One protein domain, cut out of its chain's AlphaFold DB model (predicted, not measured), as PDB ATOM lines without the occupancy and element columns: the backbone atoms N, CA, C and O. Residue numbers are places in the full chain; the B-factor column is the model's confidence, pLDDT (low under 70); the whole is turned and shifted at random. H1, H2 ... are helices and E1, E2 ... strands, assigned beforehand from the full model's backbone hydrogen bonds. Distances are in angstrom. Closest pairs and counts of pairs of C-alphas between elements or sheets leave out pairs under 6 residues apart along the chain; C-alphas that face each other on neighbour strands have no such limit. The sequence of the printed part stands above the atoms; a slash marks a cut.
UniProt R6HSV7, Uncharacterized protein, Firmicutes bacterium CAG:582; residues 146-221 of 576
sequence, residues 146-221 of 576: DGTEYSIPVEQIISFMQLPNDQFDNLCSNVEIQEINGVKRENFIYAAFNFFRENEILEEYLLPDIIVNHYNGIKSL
ATOM      1  N   ASP A 146     -28.277  12.775  35.477       92.88
ATOM      2  CA  ASP A 146     -27.445  13.881  35.007       92.88
ATOM      3  C   ASP A 146     -26.782  14.652  36.171       92.88
ATOM      4  O   ASP A 146     -26.756  15.881  36.192       92.88
ATOM      5  N   GLY A 147     -26.284  13.926  37.180       92.00
ATOM      6  CA  GLY A 147     -25.640  14.493  38.370       92.00
ATOM      7  C   GLY A 147     -26.608  14.961  39.463       92.00
ATOM      8  O   GLY A 147     -26.157  15.373  40.530       92.00
ATOM      9  N   THR A 148     -27.923  14.894  39.231       95.19
ATOM     10  CA  THR A 148     -28.948  15.261  40.217       95.19
ATOM     11  C   THR A 148     -29.490  14.014  40.907       95.19
ATOM     12  O   THR A 148     -29.970  13.095  40.247       95.19
ATOM     13  N   GLU A 149     -29.450  13.995  42.238       96.81
ATOM     14  CA  GLU A 149     -30.053  12.929  43.045       96.81
ATOM     15  C   GLU A 149     -31.568  13.129  43.161       96.81
ATOM     16  O   GLU A 149     -32.042  14.182  43.593       96.81
ATOM     17  N   TYR A 150     -32.329  12.098  42.801       96.81
ATOM     18  CA  TYR A 150     -33.778  12.042  42.950       96.81
ATOM     19  C   TYR A 150     -34.160  10.974  43.969       96.81
ATOM     20  O   TYR A 150     -33.602   9.882  43.959       96.81
ATOM     21  N   SER A 151     -35.162  11.278  44.794       96.62
ATOM     22  CA  SER A 151     -35.837  10.326  45.682       96.62
ATOM     23  C   SER A 151     -37.319  10.335  45.326       96.62
ATOM     24  O   SER A 151     -38.027  11.285  45.665       96.62
ATOM     25  N   ILE A 152     -37.779   9.312  44.605       96.81
ATOM     26  CA  ILE A 152     -39.145   9.248  44.072       96.81
ATOM     27  C   ILE A 152     -39.937   8.178  44.829       96.81
ATOM     28  O   ILE A 152     -39.497   7.026  44.851       96.81
ATOM     29  N   PRO A 153     -41.113   8.502  45.399       96.50
ATOM     30  CA  PRO A 153     -41.969   7.499  46.020       96.50
ATOM     31  C   PRO A 153     -42.351   6.407  45.020       96.50
ATOM     32  O   PRO A 153     -42.862   6.694  43.932       96.50
ATOM     33  N   VAL A 154     -42.141   5.145  45.392       96.12
ATOM     34  CA  VAL A 154     -42.408   4.000  44.508       96.12
ATOM     35  C   VAL A 154     -43.890   3.924  44.127       96.12
ATOM     36  O   VAL A 154     -44.218   3.607  42.984       96.12
ATOM     37  N   GLU A 155     -44.793   4.332  45.022       94.56
ATOM     38  CA  GLU A 155     -46.227   4.453  44.733       94.56
ATOM     39  C   GLU A 155     -46.513   5.336  43.505       94.56
ATOM     40  O   GLU A 155     -47.376   5.005  42.687       94.56
ATOM     41  N   GLN A 156     -45.763   6.427  43.316       95.75
ATOM     42  CA  GLN A 156     -45.925   7.306  42.153       95.75
ATOM     43  C   GLN A 156     -45.449   6.636  40.864       95.75
ATOM     44  O   GLN A 156     -46.101   6.771  39.828       95.75
ATOM     45  N   ILE A 157     -44.335   5.901  40.927       97.00
ATOM     46  CA  ILE A 157     -43.807   5.128  39.795       97.00
ATOM     47  C   ILE A 157     -44.826   4.066  39.374       97.00
ATOM     48  O   ILE A 157     -45.155   3.949  38.193       97.00
ATOM     49  N   ILE A 158     -45.369   3.316  40.334       95.56
ATOM     50  CA  ILE A 158     -46.356   2.269  40.065       95.56
ATOM     51  C   ILE A 158     -47.640   2.879  39.495       95.56
ATOM     52  O   ILE A 158     -48.123   2.417  38.462       95.56
ATOM     53  N   SER A 159     -48.144   3.955  40.106       95.31
ATOM     54  CA  SER A 159     -49.346   4.658  39.642       95.31
ATOM     55  C   SER A 159     -49.199   5.146  38.201       95.31
ATOM     56  O   SER A 159     -50.115   4.982  37.398       95.31
ATOM     57  N   PHE A 160     -48.028   5.684  37.845       97.56
ATOM     58  CA  PHE A 160     -47.708   6.083  36.475       97.56
ATOM     59  C   PHE A 160     -47.758   4.899  35.499       97.56
ATOM     60  O   PHE A 160     -48.373   4.990  34.438       97.56
ATOM     61  N   MET A 161     -47.170   3.762  35.869       97.38
ATOM     62  CA  MET A 161     -47.147   2.570  35.015       97.38
ATOM     63  C   MET A 161     -48.517   1.890  34.876       97.38
ATOM     64  O   MET A 161     -48.706   1.077  33.971       97.38
ATOM     65  N   GLN A 162     -49.478   2.216  35.741       96.81
ATOM     66  CA  GLN A 162     -50.855   1.717  35.696       96.81
ATOM     67  C   GLN A 162     -51.832   2.628  34.942       96.81
ATOM     68  O   GLN A 162     -52.997   2.255  34.787       96.81
ATOM     69  N   LEU A 163     -51.395   3.811  34.497       98.00
ATOM     70  CA  LEU A 163     -52.259   4.750  33.781       98.00
ATOM     71  C   LEU A 163     -52.893   4.100  32.545       98.00
ATOM     72  O   LEU A 163     -52.261   3.265  31.919       98.00
ATOM     73  N   PRO A 164     -54.109   4.481  32.127       97.94
ATOM     74  CA  PRO A 164     -54.644   4.049  30.838       97.94
ATOM     75  C   PRO A 164     -53.703   4.416  29.679       97.94
ATOM     76  O   PRO A 164     -53.095   5.488  29.710       97.94
ATOM     77  N   ASN A 165     -53.642   3.572  28.639       96.75
ATOM     78  CA  ASN A 165     -52.716   3.728  27.505       96.75
ATOM     79  C   ASN A 165     -52.680   5.159  26.941       96.75
ATOM     80  O   ASN A 165     -51.602   5.719  26.796       96.75
ATOM     81  N   ASP A 166     -53.838   5.783  26.697       96.38
ATOM     82  CA  ASP A 166     -53.908   7.139  26.128       96.38
ATOM     83  C   ASP A 166     -53.254   8.196  27.034       96.38
ATOM     84  O   ASP A 166     -52.597   9.122  26.559       96.38
ATOM     85  N   GLN A 167     -53.414   8.061  28.356       96.81
ATOM     86  CA  GLN A 167     -52.816   8.981  29.326       96.81
ATOM     87  C   GLN A 167     -51.307   8.766  29.422       96.81
ATOM     88  O   GLN A 167     -50.547   9.734  29.412       96.81
ATOM     89  N   PHE A 168     -50.878   7.505  29.475       97.62
ATOM     90  CA  PHE A 168     -49.467   7.134  29.484       97.62
ATOM     91  C   PHE A 168     -48.746   7.609  28.214       97.62
ATOM     92  O   PHE A 168     -47.673   8.211  28.288       97.62
ATOM     93  N   ASP A 169     -49.355   7.395  27.048       95.81
ATOM     94  CA  ASP A 169     -48.792   7.776  25.754       95.81
ATOM     95  C   ASP A 169     -48.717   9.294  25.597       95.81
ATOM     96  O   ASP A 169     -47.700   9.808  25.124       95.81
ATOM     97  N   ASN A 170     -49.731  10.026  26.067       95.75
ATOM     98  CA  ASN A 170     -49.676  11.484  26.130       95.75
ATOM     99  C   ASN A 170     -48.532  11.960  27.041       95.75
ATOM    100  O   ASN A 170     -47.772  12.834  26.640       95.75
ATOM    101  N   LEU A 171     -48.342  11.357  28.220       96.31
ATOM    102  CA  LEU A 171     -47.221  11.702  29.105       96.31
ATOM    103  C   LEU A 171     -45.853  11.393  28.490       96.31
ATOM    104  O   LEU A 171     -44.910  12.133  28.741       96.31
ATOM    105  N   CYS A 172     -45.724  10.342  27.677       94.81
ATOM    106  CA  CYS A 172     -44.456  10.007  27.025       94.81
ATOM    107  C   CYS A 172     -44.139  10.915  25.826       94.81
ATOM    108  O   CYS A 172     -42.985  11.291  25.627       94.81
ATOM    109  N   SER A 173     -45.147  11.264  25.022       90.44
ATOM    110  CA  SER A 173     -44.944  11.903  23.713       90.44
ATOM    111  C   SER A 173     -45.165  13.418  23.704       90.44
ATOM    112  O   SER A 173     -44.550  14.123  22.905       90.44
ATOM    113  N   ASN A 174     -45.991  13.962  24.603       90.94
ATOM    114  CA  ASN A 174     -46.383  15.371  24.569       90.94
ATOM    115  C   ASN A 174     -45.316  16.287  25.182       90.94
ATOM    116  O   ASN A 174     -45.169  16.353  26.403       90.94
ATOM    117  N   VAL A 175     -44.578  16.995  24.323       85.88
ATOM    118  CA  VAL A 175     -43.461  17.884  24.695       85.88
ATOM    119  C   VAL A 175     -43.864  19.105  25.525       85.88
ATOM    120  O   VAL A 175     -43.001  19.695  26.167       85.88
ATOM    121  N   GLU A 176     -45.151  19.463  25.565       93.12
ATOM    122  CA  GLU A 176     -45.654  20.561  26.403       93.12
ATOM    123  C   GLU A 176     -45.680  20.186  27.894       93.12
ATOM    124  O   GLU A 176     -45.716  21.052  28.768       93.12
ATOM    125  N   ILE A 177     -45.648  18.887  28.209       93.75
ATOM    126  CA  ILE A 177     -45.595  18.398  29.585       93.75
ATOM    127  C   ILE A 177     -44.143  18.453  30.057       93.75
ATOM    128  O   ILE A 177     -43.316  17.632  29.670       93.75
ATOM    129  N   GLN A 178     -43.827  19.424  30.910       94.31
ATOM    130  CA  GLN A 178     -42.455  19.627  31.385       94.31
ATOM    131  C   GLN A 178     -42.102  18.752  32.593       94.31
ATOM    132  O   GLN A 178     -40.951  18.340  32.743       94.31
ATOM    133  N   GLU A 179     -43.083  18.433  33.440       96.06
ATOM    134  CA  GLU A 179     -42.874  17.730  34.706       96.06
ATOM    135  C   GLU A 179     -43.965  16.690  34.981       96.06
ATOM    136  O   GLU A 179     -45.124  16.851  34.597       96.06
ATOM    137  N   ILE A 180     -43.582  15.634  35.697       96.12
ATOM    138  CA  ILE A 180     -44.457  14.621  36.282       96.12
ATOM    139  C   ILE A 180     -44.115  14.565  37.770       96.12
ATOM    140  O   ILE A 180     -42.972  14.303  38.137       96.12
ATOM    141  N   ASN A 181     -45.098  14.837  38.631       91.50
ATOM    142  CA  ASN A 181     -44.933  14.837  40.092       91.50
ATOM    143  C   ASN A 181     -43.762  15.711  40.596       91.50
ATOM    144  O   ASN A 181     -43.058  15.336  41.529       91.50
ATOM    145  N   GLY A 182     -43.540  16.875  39.972       91.19
ATOM    146  CA  GLY A 182     -42.461  17.803  40.339       91.19
ATOM    147  C   GLY A 182     -41.058  17.361  39.906       91.19
ATOM    148  O   GLY A 182     -40.068  17.972  40.299       91.19
ATOM    149  N   VAL A 183     -40.955  16.299  39.103       95.69
ATOM    150  CA  VAL A 183     -39.716  15.851  38.460       95.69
ATOM    151  C   VAL A 183     -39.837  16.109  36.965       95.69
ATOM    152  O   VAL A 183     -40.881  15.842  36.372       95.69
ATOM    153  N   LYS A 184     -38.765  16.592  36.328       95.44
ATOM    154  CA  LYS A 184     -38.712  16.755  34.869       95.44
ATOM    155  C   LYS A 184     -39.203  15.481  34.171       95.44
ATOM    156  O   LYS A 184     -38.749  14.387  34.509       95.44
ATOM    157  N   ARG A 185     -40.106  15.625  33.199       96.31
ATOM    158  CA  ARG A 185     -40.827  14.524  32.541       96.31
ATOM    159  C   ARG A 185     -39.908  13.366  32.144       96.31
ATOM    160  O   ARG A 185     -40.154  12.228  32.534       96.31
ATOM    161  N   GLU A 186     -38.842  13.644  31.397       96.12
ATOM    162  CA  GLU A 186     -37.907  12.616  30.924       96.12
ATOM    163  C   GLU A 186     -37.204  11.908  32.090       96.12
ATOM    164  O   GLU A 186     -37.035  10.690  32.060       96.12
ATOM    165  N   ASN A 187     -36.846  12.653  33.139       97.12
ATOM    166  CA  ASN A 187     -36.155  12.125  34.314       97.12
ATOM    167  C   ASN A 187     -37.082  11.212  35.128       97.12
ATOM    168  O   ASN A 187     -36.657  10.142  35.556       97.12
ATOM    169  N   PHE A 188     -38.358  11.582  35.287       98.06
ATOM    170  CA  PHE A 188     -39.344  10.737  35.965       98.06
ATOM    171  C   PHE A 188     -39.564   9.423  35.206       98.06
ATOM    172  O   PHE A 188     -39.531   8.349  35.803       98.06
ATOM    173  N   ILE A 189     -39.740   9.483  33.882       98.12
ATOM    174  CA  ILE A 189     -39.979   8.284  33.062       98.12
ATOM    175  C   ILE A 189     -38.728   7.389  33.030       98.12
ATOM    176  O   ILE A 189     -38.842   6.163  33.094       98.12
ATOM    177  N   TYR A 190     -37.531   7.981  32.995       98.19
ATOM    178  CA  TYR A 190     -36.268   7.253  33.131       98.19
ATOM    179  C   TYR A 190     -36.141   6.554  34.487       98.19
ATOM    180  O   TYR A 190     -35.792   5.373  34.529       98.19
ATOM    181  N   ALA A 191     -36.476   7.243  35.582       98.12
ATOM    182  CA  ALA A 191     -36.486   6.657  36.917       98.12
ATOM    183  C   ALA A 191     -37.498   5.510  37.025       98.12
ATOM    184  O   ALA A 191     -37.151   4.439  37.513       98.12
ATOM    185  N   ALA A 192     -38.714   5.693  36.501       97.81
ATOM    186  CA  ALA A 192     -39.729   4.647  36.466       97.81
ATOM    187  C   ALA A 192     -39.229   3.409  35.705       97.81
ATOM    188  O   ALA A 192     -39.315   2.294  36.211       97.81
ATOM    189  N   PHE A 193     -38.638   3.586  34.523       98.06
ATOM    190  CA  PHE A 193     -38.066   2.475  33.763       98.06
ATOM    191  C   PHE A 193     -36.924   1.766  34.509       98.06
ATOM    192  O   PHE A 193     -36.902   0.533  34.566       98.06
ATOM    193  N   ASN A 194     -35.993   2.520  35.100       97.75
ATOM    194  CA  ASN A 194     -34.855   1.939  35.811       97.75
ATOM    195  C   ASN A 194     -35.258   1.240  37.102       97.75
ATOM    196  O   ASN A 194     -34.709   0.180  37.376       97.75
ATOM    197  N   PHE A 195     -36.259   1.744  37.824       97.31
ATOM    198  CA  PHE A 195     -36.808   1.065  38.994       97.31
ATOM    199  C   PHE A 195     -37.242  -0.368  38.655       97.31
ATOM    200  O   PHE A 195     -36.821  -1.314  39.317       97.31
ATOM    201  N   PHE A 196     -38.012  -0.550  37.574       97.06
ATOM    202  CA  PHE A 196     -38.432  -1.886  37.133       97.06
ATOM    203  C   PHE A 196     -37.261  -2.746  36.635       97.06
ATOM    204  O   PHE A 196     -37.279  -3.963  36.820       97.06
ATOM    205  N   ARG A 197     -36.257  -2.134  35.993       96.38
ATOM    206  CA  ARG A 197     -35.096  -2.833  35.425       96.38
ATOM    207  C   ARG A 197     -34.109  -3.306  36.493       96.38
ATOM    208  O   ARG A 197     -33.699  -4.456  36.459       96.38
ATOM    209  N   GLU A 198     -33.694  -2.417  37.388       95.56
ATOM    210  CA  GLU A 198     -32.637  -2.666  38.379       95.56
ATOM    211  C   GLU A 198     -33.098  -3.594  39.498       95.56
ATOM    212  O   GLU A 198     -32.295  -4.365  40.010       95.56
ATOM    213  N   ASN A 199     -34.393  -3.572  39.819       92.00
ATOM    214  CA  ASN A 199     -34.996  -4.487  40.786       92.00
ATOM    215  C   ASN A 199     -35.565  -5.759  40.132       92.00
ATOM    216  O   ASN A 199     -36.270  -6.514  40.792       92.00
ATOM    217  N   GLU A 200     -35.316  -5.978  38.832       92.81
ATOM    218  CA  GLU A 200     -35.776  -7.157  38.078       92.81
ATOM    219  C   GLU A 200     -37.283  -7.461  38.262       92.81
ATOM    220  O   GLU A 200     -37.715  -8.613  38.245       92.81
ATOM    221  N   ILE A 201     -38.121  -6.428  38.416       94.31
ATOM    222  CA  ILE A 201     -39.519  -6.572  38.871       94.31
ATOM    223  C   ILE A 201     -40.345  -7.470  37.935       94.31
ATOM    224  O   ILE A 201     -41.187  -8.241  38.393       94.31
ATOM    225  N   LEU A 202     -40.098  -7.404  36.621       93.06
ATOM    226  CA  LEU A 202     -40.776  -8.253  35.630       93.06
ATOM    227  C   LEU A 202     -40.386  -9.736  35.743       93.06
ATOM    228  O   LEU A 202     -41.104 -10.586  35.218       93.06
ATOM    229  N   GLU A 203     -39.259 -10.059  36.370       91.88
ATOM    230  CA  GLU A 203     -38.775 -11.428  36.571       91.88
ATOM    231  C   GLU A 203     -39.200 -11.982  37.940       91.88
ATOM    232  O   GLU A 203     -39.479 -13.180  38.066       91.88
ATOM    233  N   GLU A 204     -39.307 -11.098  38.934       92.38
ATOM    234  CA  GLU A 204     -39.624 -11.436  40.322       92.38
ATOM    235  C   GLU A 204     -41.131 -11.464  40.622       92.38
ATOM    236  O   GLU A 204     -41.556 -12.272  41.448       92.38
ATOM    237  N   TYR A 205     -41.952 -10.668  39.922       94.94
ATOM    238  CA  TYR A 205     -43.389 -10.538  40.193       94.94
ATOM    239  C   TYR A 205     -44.286 -10.790  38.973       94.94
ATOM    240  O   TYR A 205     -43.917 -10.593  37.813       94.94
ATOM    241  N   LEU A 206     -45.527 -11.188  39.255       94.75
ATOM    242  CA  LEU A 206     -46.624 -11.257  38.294       94.75
ATOM    243  C   LEU A 206     -47.313  -9.898  38.218       94.75
ATOM    244  O   LEU A 206     -48.080  -9.531  39.110       94.75
ATOM    245  N   LEU A 207     -47.047  -9.167  37.140       95.44
ATOM    246  CA  LEU A 207     -47.580  -7.828  36.911       95.44
ATOM    247  C   LEU A 207     -48.801  -7.845  35.977       95.44
ATOM    248  O   LEU A 207     -48.880  -8.698  35.093       95.44
ATOM    249  N   PRO A 208     -49.722  -6.873  36.107       95.81
ATOM    250  CA  PRO A 208     -50.746  -6.612  35.105       95.81
ATOM    251  C   PRO A 208     -50.136  -6.301  33.731       95.81
ATOM    252  O   PRO A 208     -49.164  -5.546  33.642       95.81
ATOM    253  N   ASP A 209     -50.763  -6.794  32.659       95.38
ATOM    254  CA  ASP A 209     -50.289  -6.602  31.277       95.38
ATOM    255  C   ASP A 209     -50.067  -5.129  30.917       95.38
ATOM    256  O   ASP A 209     -49.140  -4.803  30.181       95.38
ATOM    257  N   ILE A 210     -50.880  -4.220  31.467       97.44
ATOM    258  CA  ILE A 210     -50.743  -2.777  31.239       97.44
ATOM    259  C   ILE A 210     -49.363  -2.250  31.670       97.44
ATOM    260  O   ILE A 210     -48.717  -1.536  30.907       97.44
ATOM    261  N   ILE A 211     -48.849  -2.693  32.823       97.56
ATOM    262  CA  ILE A 211     -47.523  -2.303  33.322       97.56
ATOM    263  C   ILE A 211     -46.431  -2.886  32.425       97.56
ATOM    264  O   ILE A 211     -45.488  -2.186  32.053       97.56
ATOM    265  N   VAL A 212     -46.566  -4.160  32.040       96.06
ATOM    266  CA  VAL A 212     -45.605  -4.844  31.159       96.06
ATOM    267  C   VAL A 212     -45.535  -4.149  29.795       96.06
ATOM    268  O   VAL A 212     -44.447  -3.902  29.271       96.06
ATOM    269  N   ASN A 213     -46.685  -3.771  29.239       97.00
ATOM    270  CA  ASN A 213     -46.787  -3.060  27.969       97.00
ATOM    271  C   ASN A 213     -46.171  -1.659  28.046       97.00
ATOM    272  O   ASN A 213     -45.441  -1.267  27.134       97.00
ATOM    273  N   HIS A 214     -46.397  -0.920  29.132       98.25
ATOM    274  CA  HIS A 214     -45.763   0.381  29.356       98.25
ATOM    275  C   HIS A 214     -44.251   0.282  29.512       98.25
ATOM    276  O   HIS A 214     -43.522   1.034  28.860       98.25
ATOM    277  N   TYR A 215     -43.767  -0.694  30.281       97.75
ATOM    278  CA  TYR A 215     -42.336  -0.949  30.430       97.75
ATOM    279  C   TYR A 215     -41.683  -1.236  29.076       97.75
ATOM    280  O   TYR A 215     -40.685  -0.610  28.718       97.75
ATOM    281  N   ASN A 216     -42.281  -2.123  28.277       96.06
ATOM    282  CA  ASN A 216     -41.794  -2.436  26.934       96.06
ATOM    283  C   ASN A 216     -41.889  -1.232  25.982       96.06
ATOM    284  O   ASN A 216     -40.995  -1.022  25.159       96.06
ATOM    285  N   GLY A 217     -42.929  -0.408  26.128       96.12
ATOM    286  CA  GLY A 217     -43.091   0.852  25.409       96.12
ATOM    287  C   GLY A 217     -41.928   1.813  25.652       96.12
ATOM    288  O   GLY A 217     -41.343   2.304  24.685       96.12
ATOM    289  N   ILE A 218     -41.532   2.019  26.912       97.69
ATOM    290  CA  ILE A 218     -40.370   2.854  27.267       97.69
ATOM    291  C   ILE A 218     -39.066   2.189  26.813       97.69
ATOM    292  O   ILE A 218     -38.231   2.839  26.188       97.69
ATOM    293  N   LYS A 219     -38.910   0.877  27.045       96.50
ATOM    294  CA  LYS A 219     -37.724   0.090  26.655       96.50
ATOM    295  C   LYS A 219     -37.408   0.189  25.160       96.50
ATOM    296  O   LYS A 219     -36.241   0.148  24.776       96.50
ATOM    297  N   SER A 220     -38.439   0.301  24.318       95.31
ATOM    298  CA  SER A 220     -38.286   0.469  22.867       95.31
ATOM    299  C   SER A 220     -37.616   1.790  22.476       95.31
ATOM    300  O   SER A 220     -37.084   1.901  21.369       95.31
ATOM    301  N   LEU A 221     -37.666   2.784  23.372       96.56
ATOM    302  CA  LEU A 221     -37.207   4.158  23.181       96.56
ATOM    303  C   LEU A 221     -37.936   4.902  22.051       96.56
ATOM    304  O   LEU A 221     -37.537   6.003  21.691       96.56
TER     305      LEU A 221
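AT A GLANCE: This is residues 146 to 221 of the 576 residues of an uncharacterized protein of Firmicutes bacterium CAG:582 (UniProt R6HSV7). This is a small rounded ball of crossed helices, in which H1, H3 and H5 meet one another at large angles, with the longest helix, H3, nearest the middle. H2 lies beside H5 and runs nearly parallel to it, while strand E1 and the short H4 lie farthest out. The printed part has 76 residues, in the order E1, H1, H2, H3, H4, H5, and is mostly helix; E1 pairs with no named strand. The whole is compact, with a radius of gyration of the C-alphas of 12.0 A and spans of 32 by 29 by 22 A.

HOW THE PARTS SIT: E1, residues 148 to 153, is near H3, residues 185 to 198. H1, residues 154 to 161, only just touches H3, with 3 pairs of C-alphas within 8 A, the closest being Ile 157 and Ala 192 at 5.3 A. H2, residues 165 to 173, only just touches H5, residues 209 to 219, with 3 such pairs, at a shallow tilt of 15 degrees, the same way; the closest C-alphas are those of Phe 168 and His 214, 7.7 A. H3 touches H5 at a steep tilt of 69.8 degrees, only just short of about perpendicular, opposite ways; the closest C-alphas are those of Phe 193 and Tyr 215, 6.4 A. H1 and H5 touch about perpendicular, at 89 degrees; the closest C-alphas are those of Met 161 and Ile 211, 5.2 A. H4, residues 201 to 204, touches no helix. Every O i to N i+4 pair is within hydrogen-bond range in H1, H2, H3 and H5; H4 is too short for one.

IN THESE COORDINATES: E1 begins at C-alpha 148 (-28.948, 15.261, 40.217) and is 16.2 A long. H3 measures 19.9 A and H5 15.0 A, ending at C-alpha 219 (-37.724, 0.090, 26.655).

THE WHOLE: The farthest C-alphas, of Glu 176 and Glu 204, are 35.4 A apart. The printed part has no cut; the link H2 to H3 is long, and no printed residue is under 70 in pLDDT.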